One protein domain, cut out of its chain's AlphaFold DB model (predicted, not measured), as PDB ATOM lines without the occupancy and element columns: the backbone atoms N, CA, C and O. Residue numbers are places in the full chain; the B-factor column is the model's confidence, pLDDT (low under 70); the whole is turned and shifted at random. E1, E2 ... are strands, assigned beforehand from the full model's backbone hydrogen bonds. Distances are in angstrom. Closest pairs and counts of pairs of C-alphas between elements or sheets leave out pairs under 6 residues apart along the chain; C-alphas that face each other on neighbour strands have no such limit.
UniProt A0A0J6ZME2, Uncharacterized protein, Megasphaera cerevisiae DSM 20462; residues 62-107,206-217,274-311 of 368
ATOM      1  N   SER A  62      -4.974  26.420  10.662       92.50
ATOM      2  CA  SER A  62      -5.354  27.709  10.093       92.50
ATOM      3  C   SER A  62      -4.820  28.857  10.948       92.50
ATOM      4  O   SER A  62      -4.320  28.646  12.057       92.50
ATOM      5  N   ASP A  63      -5.003  30.086  10.482       95.38
ATOM      6  CA  ASP A  63      -4.872  31.242  11.362       95.38
ATOM      7  C   ASP A  63      -5.895  31.170  12.504       95.38
ATOM      8  O   ASP A  63      -6.944  30.519  12.400       95.38
ATOM      9  N   TRP A  64      -5.556  31.826  13.613       95.00
ATOM     10  CA  TRP A  64      -6.475  32.013  14.727       95.00
ATOM     11  C   TRP A  64      -7.578  32.983  14.326       95.00
ATOM     12  O   TRP A  64      -7.310  34.094  13.872       95.00
ATOM     13  N   VAL A  65      -8.823  32.578  14.548       96.38
ATOM     14  CA  VAL A  65     -10.001  33.412  14.329       96.38
ATOM     15  C   VAL A  65     -10.494  33.907  15.680       96.38
ATOM     16  O   VAL A  65     -10.649  33.120  16.612       96.38
ATOM     17  N   THR A  66     -10.738  35.214  15.796       96.19
ATOM     18  CA  THR A  66     -11.411  35.773  16.974       96.19
ATOM     19  C   THR A  66     -12.906  35.559  16.826       96.19
ATOM     20  O   THR A  66     -13.502  36.026  15.858       96.19
ATOM     21  N   ASN A  67     -13.499  34.843  17.775       94.25
ATOM     22  CA  ASN A  67     -14.935  34.610  17.784       94.25
ATOM     23  C   ASN A  67     -15.654  35.850  18.333       94.25
ATOM     24  O   ASN A  67     -15.064  36.575  19.143       94.25
ATOM     25  N   PRO A  68     -16.926  36.075  17.962       94.31
ATOM     26  CA  PRO A  68     -17.759  37.071  18.622       94.31
ATOM     27  C   PRO A  68     -17.746  36.886  20.143       94.31
ATOM     28  O   PRO A  68     -17.754  35.760  20.653       94.31
ATOM     29  N   ASP A  69     -17.705  38.003  20.870       95.81
ATOM     30  CA  ASP A  69     -17.837  37.976  22.324       95.81
ATOM     31  C   ASP A  69     -19.213  37.394  22.687       95.81
ATOM     32  O   ASP A  69     -20.233  37.784  22.114       95.81
ATOM     33  N   LYS A  70     -19.254  36.529  23.699       96.06
ATOM     34  CA  LYS A  70     -20.506  36.016  24.267       96.06
ATOM     35  C   LYS A  70     -20.722  36.515  25.685       96.06
ATOM     36  O   LYS A  70     -19.766  36.794  26.411       96.06
ATOM     37  N   ILE A  71     -21.976  36.587  26.103       95.69
ATOM     38  CA  ILE A  71     -22.373  36.922  27.469       95.69
ATOM     39  C   ILE A  71     -23.095  35.721  28.064       95.69
ATOM     40  O   ILE A  71     -24.161  35.338  27.591       95.69
ATOM     41  N   ARG A  72     -22.522  35.139  29.120       96.00
ATOM     42  CA  ARG A  72     -23.216  34.157  29.954       96.00
ATOM     43  C   ARG A  72     -23.970  34.863  31.065       96.00
ATOM     44  O   ARG A  72     -23.368  35.615  31.834       96.00
ATOM     45  N   ILE A  73     -25.260  34.605  31.187       93.94
ATOM     46  CA  ILE A  73     -26.087  35.201  32.234       93.94
ATOM     47  C   ILE A  73     -25.843  34.440  33.540       93.94
ATOM     48  O   ILE A  73     -26.118  33.251  33.633       93.94
ATOM     49  N   ASP A  74     -25.337  35.117  34.570       94.19
ATOM     50  CA  ASP A  74     -25.089  34.519  35.896       94.19
ATOM     51  C   ASP A  74     -26.081  35.033  36.954       94.19
ATOM     52  O   ASP A  74     -25.951  34.750  38.147       94.19
ATOM     53  N   GLN A  75     -27.057  35.836  36.531       94.25
ATOM     54  CA  GLN A  75     -28.037  36.446  37.409       94.25
ATOM     55  C   GLN A  75     -28.934  35.367  38.019       94.25
ATOM     56  O   GLN A  75     -29.707  34.716  37.323       94.25
ATOM     57  N   ALA A  76     -28.846  35.207  39.340       92.31
ATOM     58  CA  ALA A  76     -29.688  34.275  40.074       92.31
ATOM     59  C   ALA A  76     -31.173  34.605  39.874       92.31
ATOM     60  O   ALA A  76     -31.571  35.765  40.031       92.31
ATOM     61  N   GLY A  77     -31.967  33.583  39.549       88.06
ATOM     62  CA  GLY A  77     -33.410  33.706  39.321       88.06
ATOM     63  C   GLY A  77     -33.794  34.257  37.946       88.06
ATOM     64  O   GLY A  77     -34.983  34.438  37.698       88.06
ATOM     65  N   HIS A  78     -32.824  34.516  37.064       89.81
ATOM     66  CA  HIS A  78     -33.097  34.824  35.662       89.81
ATOM     67  C   HIS A  78     -33.517  33.551  34.924       89.81
ATOM     68  O   HIS A  78     -32.905  32.500  35.131       89.81
ATOM     69  N   SER A  79     -34.510  33.628  34.036       86.12
ATOM     70  CA  SER A  79     -34.978  32.453  33.275       86.12
ATOM     71  C   SER A  79     -33.882  31.827  32.407       86.12
ATOM     72  O   SER A  79     -33.870  30.622  32.196       86.12
ATOM     73  N   GLU A  80     -32.934  32.642  31.952       88.88
ATOM     74  CA  GLU A  80     -31.807  32.226  31.103       88.88
ATOM     75  C   GLU A  80     -30.483  32.062  31.874       88.88
ATOM     76  O   GLU A  80     -29.394  32.107  31.297       88.88
ATOM     77  N   GLN A  81     -30.540  31.908  33.199       91.69
ATOM     78  CA  GLN A  81     -29.344  31.725  34.018       91.69
ATOM     79  C   GLN A  81     -28.510  30.516  33.545       91.69
ATOM     80  O   GLN A  81     -29.010  29.405  33.411       91.69
ATOM     81  N   GLY A  82     -27.208  30.725  33.344       90.00
ATOM     82  CA  GLY A  82     -26.241  29.716  32.902       90.00
ATOM     83  C   GLY A  82     -26.066  29.625  31.384       90.00
ATOM     84  O   GLY A  82     -25.062  29.067  30.935       90.00
ATOM     85  N   HIS A  83     -26.970  30.215  30.601       92.25
ATOM     86  CA  HIS A  83     -26.891  30.239  29.141       92.25
ATOM     87  C   HIS A  83     -25.997  31.376  28.641       92.25
ATOM     88  O   HIS A  83     -25.832  32.388  29.326       92.25
ATOM     89  N   ALA A  84     -25.395  31.183  27.464       92.50
ATOM     90  CA  ALA A  84     -24.503  32.143  26.823       92.50
ATOM     91  C   ALA A  84     -25.000  32.516  25.423       92.50
ATOM     92  O   ALA A  84     -25.197  31.632  24.591       92.50
ATOM     93  N   PHE A  85     -25.118  33.818  25.178       92.56
ATOM     94  CA  PHE A  85     -25.665  34.408  23.953       92.56
ATOM     95  C   PHE A  85     -24.676  35.406  23.355       92.56
ATOM     96  O   PHE A  85     -23.682  35.753  24.010       92.56
ATOM     97  N   ASP A  86     -24.910  35.852  22.126       92.69
ATOM     98  CA  ASP A  86     -24.007  36.799  21.487       92.69
ATOM     99  C   ASP A  86     -24.116  38.167  22.165       92.69
ATOM    100  O   ASP A  86     -25.182  38.618  22.579       92.69
ATOM    101  N   LYS A  87     -22.977  38.843  22.345       91.94
ATOM    102  CA  LYS A  87     -22.921  40.106  23.098       91.94
ATOM    103  C   LYS A  87     -23.798  41.207  22.502       91.94
ATOM    104  O   LYS A  87     -24.278  42.053  23.257       91.94
ATOM    105  N   ASP A  88     -24.002  41.182  21.191       89.75
ATOM    106  CA  ASP A  88     -24.793  42.175  20.463       89.75
ATOM    107  C   ASP A  88     -26.303  42.046  20.735       89.75
ATOM    108  O   ASP A  88     -27.040  43.008  20.542       89.75
ATOM    109  N   GLU A  89     -26.755  40.912  21.285       89.75
ATOM    110  CA  GLU A  89     -28.135  40.717  21.754       89.75
ATOM    111  C   GLU A  89     -28.414  41.467  23.071       89.75
ATOM    112  O   GLU A  89     -29.542  41.497  23.557       89.75
ATOM    113  N   PHE A  90     -27.407  42.090  23.695       90.62
ATOM    114  CA  PHE A  90     -27.565  42.754  24.986       90.62
ATOM    115  C   PHE A  90     -27.503  44.270  24.885       90.62
ATOM    116  O   PHE A  90     -26.614  44.868  24.283       90.62
ATOM    117  N   SER A  91     -28.379  44.915  25.648       88.31
ATOM    118  CA  SER A  91     -28.305  46.350  25.913       88.31
ATOM    119  C   SER A  91     -27.746  46.634  27.307       88.31
ATOM    120  O   SER A  91     -27.825  45.811  28.220       88.31
ATOM    121  N   ASN A  92     -27.208  47.842  27.500       89.75
ATOM    122  CA  ASN A  92     -26.818  48.365  28.813       89.75
ATOM    123  C   ASN A  92     -25.785  47.518  29.586       89.75
ATOM    124  O   ASN A  92     -25.671  47.653  30.804       89.75
ATOM    125  N   LEU A  93     -24.966  46.706  28.904       90.25
ATOM    126  CA  LEU A  93     -23.926  45.875  29.535       90.25
ATOM    127  C   LEU A  93     -22.990  46.679  30.455       90.25
ATOM    128  O   LEU A  93     -22.636  46.228  31.547       90.25
ATOM    129  N   THR A  94     -22.625  47.898  30.061       87.88
ATOM    130  CA  THR A  94     -21.736  48.782  30.835       87.88
ATOM    131  C   THR A  94     -22.449  49.520  31.974       87.88
ATOM    132  O   THR A  94     -21.801  50.134  32.824       87.88
ATOM    133  N   SER A  95     -23.781  49.453  32.036       86.75
ATOM    134  CA  SER A  95     -24.575  50.134  33.049       86.75
ATOM    135  C   SER A  95     -24.498  49.416  34.395       86.75
ATOM    136  O   SER A  95     -24.665  48.198  34.497       86.75
ATOM    137  N   GLY A  96     -24.322  50.192  35.467       82.88
ATOM    138  CA  GLY A  96     -24.517  49.711  36.839       82.88
ATOM    139  C   GLY A  96     -25.991  49.528  37.218       82.88
ATOM    140  O   GLY A  96     -26.296  49.108  38.328       82.88
ATOM    141  N   TYR A  97     -26.921  49.873  36.327       84.12
ATOM    142  CA  TYR A  97     -28.356  49.715  36.545       84.12
ATOM    143  C   TYR A  97     -28.919  48.445  35.906       84.12
ATOM    144  O   TYR A  97     -30.131  48.266  35.957       84.12
ATOM    145  N   GLY A  98     -28.058  47.553  35.419       85.00
ATOM    146  CA  GLY A  98     -28.431  46.268  34.832       85.00
ATOM    147  C   GLY A  98     -28.414  46.289  33.309       85.00
ATOM    148  O   GLY A  98     -28.614  47.336  32.692       85.00
ATOM    149  N   ALA A  99     -28.137  45.121  32.746       91.56
ATOM    150  CA  ALA A  99     -28.250  44.830  31.327       91.56
ATOM    151  C   ALA A  99     -29.582  44.129  31.035       91.56
ATOM    152  O   ALA A  99     -30.230  43.632  31.960       91.56
ATOM    153  N   TYR A 100     -29.953  44.075  29.762       89.25
ATOM    154  CA  TYR A 100     -31.136  43.358  29.287       89.25
ATOM    155  C   TYR A 100     -30.769  42.566  28.045       89.25
ATOM    156  O   TYR A 100     -30.033  43.087  27.201       89.25
ATOM    157  N   HIS A 101     -31.263  41.335  27.975       89.50
ATOM    158  CA  HIS A 101     -31.117  40.463  26.823       89.50
ATOM    159  C   HIS A 101     -32.315  40.653  25.893       89.50
ATOM    160  O   HIS A 101     -33.458  40.522  26.324       89.50
ATOM    161  N   HIS A 102     -32.047  40.980  24.637       81.62
ATOM    162  CA  HIS A 102     -33.039  41.162  23.586       81.62
ATOM    163  C   HIS A 102     -32.724  40.165  22.478       81.62
ATOM    164  O   HIS A 102     -32.159  40.535  21.449       81.62
ATOM    165  N   ALA A 103     -33.053  38.894  22.703       70.94
ATOM    166  CA  ALA A 103     -32.970  37.912  21.629       70.94
ATOM    167  C   ALA A 103     -33.862  38.361  20.452       70.94
ATOM    168  O   ALA A 103     -34.896  39.009  20.640       70.94
ATOM    169  N   GLY A 104     -33.413  38.101  19.223       70.00
ATOM    170  CA  GLY A 104     -34.082  38.584  18.014       70.00
ATOM    171  C   GLY A 104     -35.471  37.970  17.849       70.00
ATOM    172  O   GLY A 104     -35.622  36.753  17.943       70.00
ATOM    173  N   ALA A 105     -36.490  38.796  17.596       72.31
ATOM    174  CA  ALA A 105     -37.832  38.295  17.313       72.31
ATOM    175  C   ALA A 105     -37.832  37.440  16.038       72.31
ATOM    176  O   ALA A 105     -37.214  37.811  15.038       72.31
ATOM    177  N   MET A 106     -38.538  36.313  16.074       81.75
ATOM    178  CA  MET A 106     -38.795  35.523  14.876       81.75
ATOM    179  C   MET A 106     -39.865  36.213  14.034       81.75
ATOM    180  O   MET A 106     -40.827  36.773  14.568       81.75
ATOM    181  N   GLU A 107     -39.685  36.187  12.720       82.94
ATOM    182  CA  GLU A 107     -40.659  36.721  11.771       82.94
ATOM    183  C   GLU A 107     -41.964  35.912  11.826       82.94
ATOM    184  O   GLU A 107     -41.950  34.704  12.057       82.94
ATOM    185  N   ASP A 206     -28.020  41.846  36.458       92.12
ATOM    186  CA  ASP A 206     -26.992  42.528  37.251       92.12
ATOM    187  C   ASP A 206     -25.671  41.756  37.298       92.12
ATOM    188  O   ASP A 206     -24.638  42.387  37.482       92.12
ATOM    189  N   ASN A 207     -25.661  40.436  37.113       94.56
ATOM    190  CA  ASN A 207     -24.433  39.641  37.067       94.56
ATOM    191  C   ASN A 207     -24.391  38.801  35.791       94.56
ATOM    192  O   ASN A 207     -25.327  38.070  35.475       94.56
ATOM    193  N   TYR A 208     -23.283  38.903  35.070       96.25
ATOM    194  CA  TYR A 208     -23.025  38.150  33.846       96.25
ATOM    195  C   TYR A 208     -21.522  37.959  33.658       96.25
ATOM    196  O   TYR A 208     -20.729  38.752  34.175       96.25
ATOM    197  N   THR A 209     -21.132  36.968  32.871       96.75
ATOM    198  CA  THR A 209     -19.745  36.701  32.497       96.75
ATOM    199  C   THR A 209     -19.537  36.986  31.019       96.75
ATOM    200  O   THR A 209     -20.243  36.446  30.173       96.75
ATOM    201  N   ILE A 210     -18.543  37.812  30.702       97.19
ATOM    202  CA  ILE A 210     -18.084  38.027  29.328       97.19
ATOM    203  C   ILE A 210     -17.171  36.867  28.948       97.19
ATOM    204  O   ILE A 210     -16.246  36.549  29.691       97.19
ATOM    205  N   ILE A 211     -17.420  36.255  27.799       96.44
ATOM    206  CA  ILE A 211     -16.647  35.161  27.223       96.44
ATOM    207  C   ILE A 211     -16.005  35.697  25.950       96.44
ATOM    208  O   ILE A 211     -16.698  36.019  24.990       96.44
ATOM    209  N   GLN A 212     -14.680  35.775  25.944       96.69
ATOM    210  CA  GLN A 212     -13.910  36.159  24.764       96.69
ATOM    211  C   GLN A 212     -13.100  34.953  24.332       96.69
ATOM    212  O   GLN A 212     -12.377  34.384  25.155       96.69
ATOM    213  N   SER A 213     -13.221  34.545  23.075       96.12
ATOM    214  CA  SER A 213     -12.570  33.326  22.606       96.12
ATOM    215  C   SER A 213     -11.949  33.482  21.229       96.12
ATOM    216  O   SER A 213     -12.340  34.330  20.431       96.12
ATOM    217  N   GLN A 214     -10.951  32.648  20.980       96.62
ATOM    218  CA  GLN A 214     -10.336  32.462  19.684       96.62
ATOM    219  C   GLN A 214     -10.317  30.975  19.374       96.62
ATOM    220  O   GLN A 214     -10.083  30.145  20.259       96.62
ATOM    221  N   SER A 215     -10.536  30.645  18.113       96.12
ATOM    222  CA  SER A 215     -10.516  29.272  17.634       96.12
ATOM    223  C   SER A 215      -9.469  29.104  16.548       96.12
ATOM    224  O   SER A 215      -9.255  29.989  15.723       96.12
ATOM    225  N   GLN A 216      -8.827  27.942  16.541       96.56
ATOM    226  CA  GLN A 216      -7.984  27.501  15.441       96.56
ATOM    227  C   GLN A 216      -8.479  26.151  14.973       96.56
ATOM    228  O   GLN A 216      -8.694  25.234  15.772       96.56
ATOM    229  N   THR A 217      -8.607  26.017  13.664       93.62
ATOM    230  CA  THR A 217      -8.949  24.748  13.052       93.62
ATOM    231  C   THR A 217      -7.714  24.122  12.436       93.62
ATOM    232  O   THR A 217      -6.890  24.798  11.835       93.62
ATOM    233  N   VAL A 274      -9.958  23.804  17.939       94.88
ATOM    234  CA  VAL A 274      -9.603  24.053  19.336       94.88
ATOM    235  C   VAL A 274      -9.967  25.491  19.664       94.88
ATOM    236  O   VAL A 274      -9.562  26.401  18.944       94.88
ATOM    237  N   THR A 275     -10.712  25.697  20.744       93.88
ATOM    238  CA  THR A 275     -11.149  27.023  21.189       93.88
ATOM    239  C   THR A 275     -10.525  27.344  22.534       93.88
ATOM    240  O   THR A 275     -10.685  26.593  23.499       93.88
ATOM    241  N   PHE A 276      -9.837  28.478  22.598       93.62
ATOM    242  CA  PHE A 276      -9.274  29.047  23.815       93.62
ATOM    243  C   PHE A 276      -9.954  30.371  24.107       93.62
ATOM    244  O   PHE A 276     -10.490  31.024  23.216       93.62
ATOM    245  N   GLY A 277      -9.910  30.808  25.355       95.12
ATOM    246  CA  GLY A 277     -10.491  32.091  25.687       95.12
ATOM    247  C   GLY A 277     -10.311  32.487  27.132       95.12
ATOM    248  O   GLY A 277      -9.698  31.783  27.939       95.12
ATOM    249  N   THR A 278     -10.902  33.627  27.449       95.88
ATOM    250  CA  THR A 278     -10.998  34.132  28.812       95.88
ATOM    251  C   THR A 278     -12.445  34.402  29.185       95.88
ATOM    252  O   THR A 278     -13.282  34.706  28.334       95.88
ATOM    253  N   THR A 279     -12.734  34.277  30.473       96.06
ATOM    254  CA  THR A 279     -13.988  34.690  31.082       96.06
ATOM    255  C   THR A 279     -13.746  35.876  32.002       96.06
ATOM    256  O   THR A 279     -12.719  35.955  32.677       96.06
ATOM    257  N   GLN A 280     -14.685  36.816  32.032       97.06
ATOM    258  CA  GLN A 280     -14.637  37.970  32.917       97.06
ATOM    259  C   GLN A 280     -15.995  38.182  33.574       97.06
ATOM    260  O   GLN A 280     -16.949  38.622  32.934       97.06
ATOM    261  N   GLY A 281     -16.083  37.870  34.866       95.19
ATOM    262  CA  GLY A 281     -17.302  38.093  35.634       95.19
ATOM    263  C   GLY A 281     -17.540  39.581  35.869       95.19
ATOM    264  O   GLY A 281     -16.645  40.297  36.314       95.19
ATOM    265  N   SER A 282     -18.751  40.053  35.614       95.38
ATOM    266  CA  SER A 282     -19.187  41.392  35.991       95.38
ATOM    267  C   SER A 282     -19.865  41.388  37.360       95.38
ATOM    268  O   SER A 282     -20.331  40.359  37.851       95.38
ATOM    269  N   HIS A 283     -19.916  42.559  37.986       90.12
ATOM    270  CA  HIS A 283     -20.755  42.798  39.153       90.12
ATOM    271  C   HIS A 283     -21.204  44.259  39.195       90.12
ATOM    272  O   HIS A 283     -20.575  45.145  38.611       90.12
ATOM    273  N   THR A 284     -22.284  44.528  39.916       85.81
ATOM    274  CA  THR A 284     -22.740  45.893  40.190       85.81
ATOM    275  C   THR A 284     -22.288  46.314  41.585       85.81
ATOM    276  O   THR A 284     -22.355  45.533  42.531       85.81
ATOM    277  N   TYR A 285     -21.855  47.562  41.748       85.44
ATOM    278  CA  TYR A 285     -21.578  48.145  43.062       85.44
ATOM    279  C   TYR A 285     -22.151  49.559  43.172       85.44
ATOM    280  O   TYR A 285     -22.377  50.251  42.177       85.44
ATOM    281  N   LYS A 286     -22.421  50.001  44.403       85.50
ATOM    282  CA  LYS A 286     -22.914  51.353  44.689       85.50
ATOM    283  C   LYS A 286     -21.756  52.229  45.144       85.50
ATOM    284  O   LYS A 286     -21.000  51.845  46.031       85.50
ATOM    285  N   ARG A 287     -21.630  53.420  44.561       79.81
ATOM    286  CA  ARG A 287     -20.638  54.405  44.994       79.81
ATOM    287  C   ARG A 287     -21.051  55.032  46.332       79.81
ATOM    288  O   ARG A 287     -22.238  55.247  46.594       79.81
ATOM    289  N   GLY A 288     -20.052  55.306  47.170       76.44
ATOM    290  CA  GLY A 288     -20.212  56.034  48.427       76.44
ATOM    291  C   GLY A 288     -20.566  57.515  48.238       76.44
ATOM    292  O   GLY A 288     -20.661  58.026  47.122       76.44
ATOM    293  N   TRP A 289     -20.777  58.207  49.357       73.44
ATOM    294  CA  TRP A 289     -21.090  59.641  49.407       73.44
ATOM    295  C   TRP A 289     -20.010  60.505  48.708       73.44
ATOM    296  O   TRP A 289     -18.841  60.121  48.738       73.44
ATOM    297  N   PRO A 290     -20.359  61.653  48.080       70.75
ATOM    298  CA  PRO A 290     -21.694  62.269  47.986       70.75
ATOM    299  C   PRO A 290     -22.596  61.712  46.879       70.75
ATOM    300  O   PRO A 290     -23.798  61.971  46.880       70.75
ATOM    301  N   HIS A 291     -22.073  60.889  45.969       64.44
ATOM    302  CA  HIS A 291     -22.814  60.440  44.789       64.44
ATOM    303  C   HIS A 291     -23.197  58.960  44.877       64.44
ATOM    304  O   HIS A 291     -22.406  58.077  44.557       64.44
ATOM    305  N   LYS A 292     -24.457  58.691  45.242       73.38
ATOM    306  CA  LYS A 292     -25.037  57.344  45.412       73.38
ATOM    307  C   LYS A 292     -25.444  56.673  44.082       73.38
ATOM    308  O   LYS A 292     -26.533  56.111  43.986       73.38
ATOM    309  N   SER A 293     -24.592  56.721  43.057       78.81
ATOM    310  CA  SER A 293     -24.835  56.060  41.760       78.81
ATOM    311  C   SER A 293     -24.457  54.574  41.796       78.81
ATOM    312  O   SER A 293     -23.491  54.210  42.473       78.81
ATOM    313  N   LYS A 294     -25.141  53.727  41.016       82.94
ATOM    314  CA  LYS A 294     -24.680  52.354  40.752       82.94
ATOM    315  C   LYS A 294     -23.715  52.333  39.567       82.94
ATOM    316  O   LYS A 294     -23.922  53.048  38.590       82.94
ATOM    317  N   ARG A 295     -22.659  51.526  39.654       86.38
ATOM    318  CA  ARG A 295     -21.666  51.331  38.590       86.38
ATOM    319  C   ARG A 295     -21.403  49.852  38.346       86.38
ATOM    320  O   ARG A 295     -21.598  49.021  39.232       86.38
ATOM    321  N   ARG A 296     -20.955  49.568  37.128       91.31
ATOM    322  CA  ARG A 296     -20.480  48.262  36.687       91.31
ATOM    323  C   ARG A 296     -19.007  48.110  37.064       91.31
ATOM    324  O   ARG A 296     -18.208  49.009  36.806       91.31
ATOM    325  N   GLY A 297     -18.673  47.001  37.704       90.06
ATOM    326  CA  GLY A 297     -17.311  46.531  37.926       90.06
ATOM    327  C   GLY A 297     -17.089  45.207  37.203       90.06
ATOM    328  O   GLY A 297     -18.046  44.493  36.888       90.06
ATOM    329  N   TYR A 298     -15.825  44.888  36.950       95.12
ATOM    330  CA  TYR A 298     -15.411  43.642  36.322       95.12
ATOM    331  C   TYR A 298     -14.331  42.994  37.177       95.12
ATOM    332  O   TYR A 298     -13.439  43.676  37.678       95.12
ATOM    333  N   LYS A 299     -14.441  41.681  37.348       94.62
ATOM    334  CA  LYS A 299     -13.414  40.854  37.972       94.62
ATOM    335  C   LYS A 299     -12.229  40.691  37.020       94.62
ATOM    336  O   LYS A 299     -12.294  41.082  35.849       94.62
ATOM    337  N   ASP A 300     -11.169  40.078  37.524       95.50
ATOM    338  CA  ASP A 300     -10.030  39.690  36.700       95.50
ATOM    339  C   ASP A 300     -10.453  38.707  35.603       95.50
ATOM    340  O   ASP A 300     -11.396  37.924  35.764       95.50
ATOM    341  N   LYS A 301      -9.753  38.767  34.468       95.50
ATOM    342  CA  LYS A 301      -9.941  37.814  33.374       95.50
ATOM    343  C   LYS A 301      -9.304  36.480  33.751       95.50
ATOM    344  O   LYS A 301      -8.133  36.436  34.119       95.50
ATOM    345  N   LEU A 302     -10.060  35.397  33.612       95.44
ATOM    346  CA  LEU A 302      -9.617  34.035  33.902       95.44
ATOM    347  C   LEU A 302      -9.591  33.216  32.615       95.44
ATOM    348  O   LEU A 302     -10.504  33.327  31.801       95.44
ATOM    349  N   PHE A 303      -8.583  32.368  32.426       94.25
ATOM    350  CA  PHE A 303      -8.577  31.434  31.300       94.25
ATOM    351  C   PHE A 303      -9.700  30.406  31.451       94.25
ATOM    352  O   PHE A 303      -9.907  29.855  32.532       94.25
ATOM    353  N   MET A 304     -10.427  30.152  30.365       90.00
ATOM    354  CA  MET A 304     -11.401  29.061  30.328       90.00
ATOM    355  C   MET A 304     -10.716  27.729  30.015       90.00
ATOM    356  O   MET A 304      -9.646  27.699  29.405       90.00
ATOM    357  N   THR A 305     -11.369  26.624  30.372       87.88
ATOM    358  CA  THR A 305     -10.977  25.297  29.888       87.88
ATOM    359  C   THR A 305     -11.083  25.261  28.361       87.88
ATOM    360  O   THR A 305     -12.154  25.584  27.836       87.88
ATOM    361  N   PRO A 306     -10.017  24.877  27.637       89.69
ATOM    362  CA  PRO A 306     -10.063  24.781  26.184       89.69
ATOM    363  C   PRO A 306     -11.123  23.782  25.720       89.69
ATOM    364  O   PRO A 306     -11.303  22.726  26.330       89.69
ATOM    365  N   GLN A 307     -11.799  24.101  24.622       89.00
ATOM    366  CA  GLN A 307     -12.803  23.229  24.015       89.00
ATOM    367  C   GLN A 307     -12.239  22.590  22.747       89.00
ATOM    368  O   GLN A 307     -11.505  23.235  21.998       89.00
ATOM    369  N   LEU A 308     -12.596  21.329  22.504       91.69
ATOM    370  CA  LEU A 308     -12.207  20.581  21.312       91.69
ATOM    371  C   LEU A 308     -13.462  20.110  20.580       91.69
ATOM    372  O   LEU A 308     -14.237  19.327  21.125       91.69
ATOM    373  N   ALA A 309     -13.620  20.553  19.339       86.00
ATOM    374  CA  ALA A 309     -14.612  20.036  18.407       86.00
ATOM    375  C   ALA A 309     -13.919  19.179  17.343       86.00
ATOM    376  O   ALA A 309     -12.864  19.550  16.816       86.00
ATOM    377  N   LEU A 310     -14.507  18.021  17.051       85.44
ATOM    378  CA  LEU A 310     -14.015  17.063  16.068       85.44
ATOM    379  C   LEU A 310     -15.056  16.911  14.963       85.44
ATOM    380  O   LEU A 310     -16.203  16.578  15.254       85.44
ATOM    381  N   ASP A 311     -14.638  17.099  13.717       77.75
ATOM    382  CA  ASP A 311     -15.490  16.788  12.572       77.75
ATOM    383  C   ASP A 311     -15.465  15.280  12.274       77.75
ATOM    384  O   ASP A 311     -14.646  14.513  12.805       77.75
TER     385      ASP A 311
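Overview. This is residues 62 to 107, 206 to 217 and 274 to 311 of the 368 residues of an uncharacterized protein of Megasphaera cerevisiae DSM 20462 (UniProt A0A0J6ZME2). Long antiparallel strands E3, E4 and E5 make a strongly twisted sheet, with short E1 and E2 beyond E3 and E6 beside the beginning of E4. Unnamed residues 87 to 107 form a loop and tail after E2. The printed part has 96 residues, no named helix and six strands, E1 to E6 in chain order; it is all strand, with under half of its residues in named elements. It is loose, radius of gyration of the C-alphas 15.7 A, spanning 56 by 38 by 23 A.

Along the chain. E1, residues 70 to 73, begins at C-alpha 70 (-20.506, 36.016, 24.267). E2 is 84 to 86; E3, 208 to 217, 28.5 A; E4, 274 to 286, 39.6 A; E5, 294 to 303, 28.0 A; E6, 307 to 310.

Arrangement. Hairpin E1 and E2 has N 71 and O 85 within hydrogen-bond range, 2.8 A; E1 and E3, N 72 and O 209, 2.8 A. E4 has E3 on one side, N 210 and O 280 at 2.9 A; on the other are E5, N 283 and O 297 at 2.9 A, and E6, N 275 and O 307 at 2.9 A.

Size, cuts and confidence. The farthest C-alphas, Pro 290 and Asp 311, are 58.0 A apart. Across the cuts, C-alphas 107 and 206 are 29.5 A apart, 217 and 274 6.4 A. Residue 291 is under pLDDT 70.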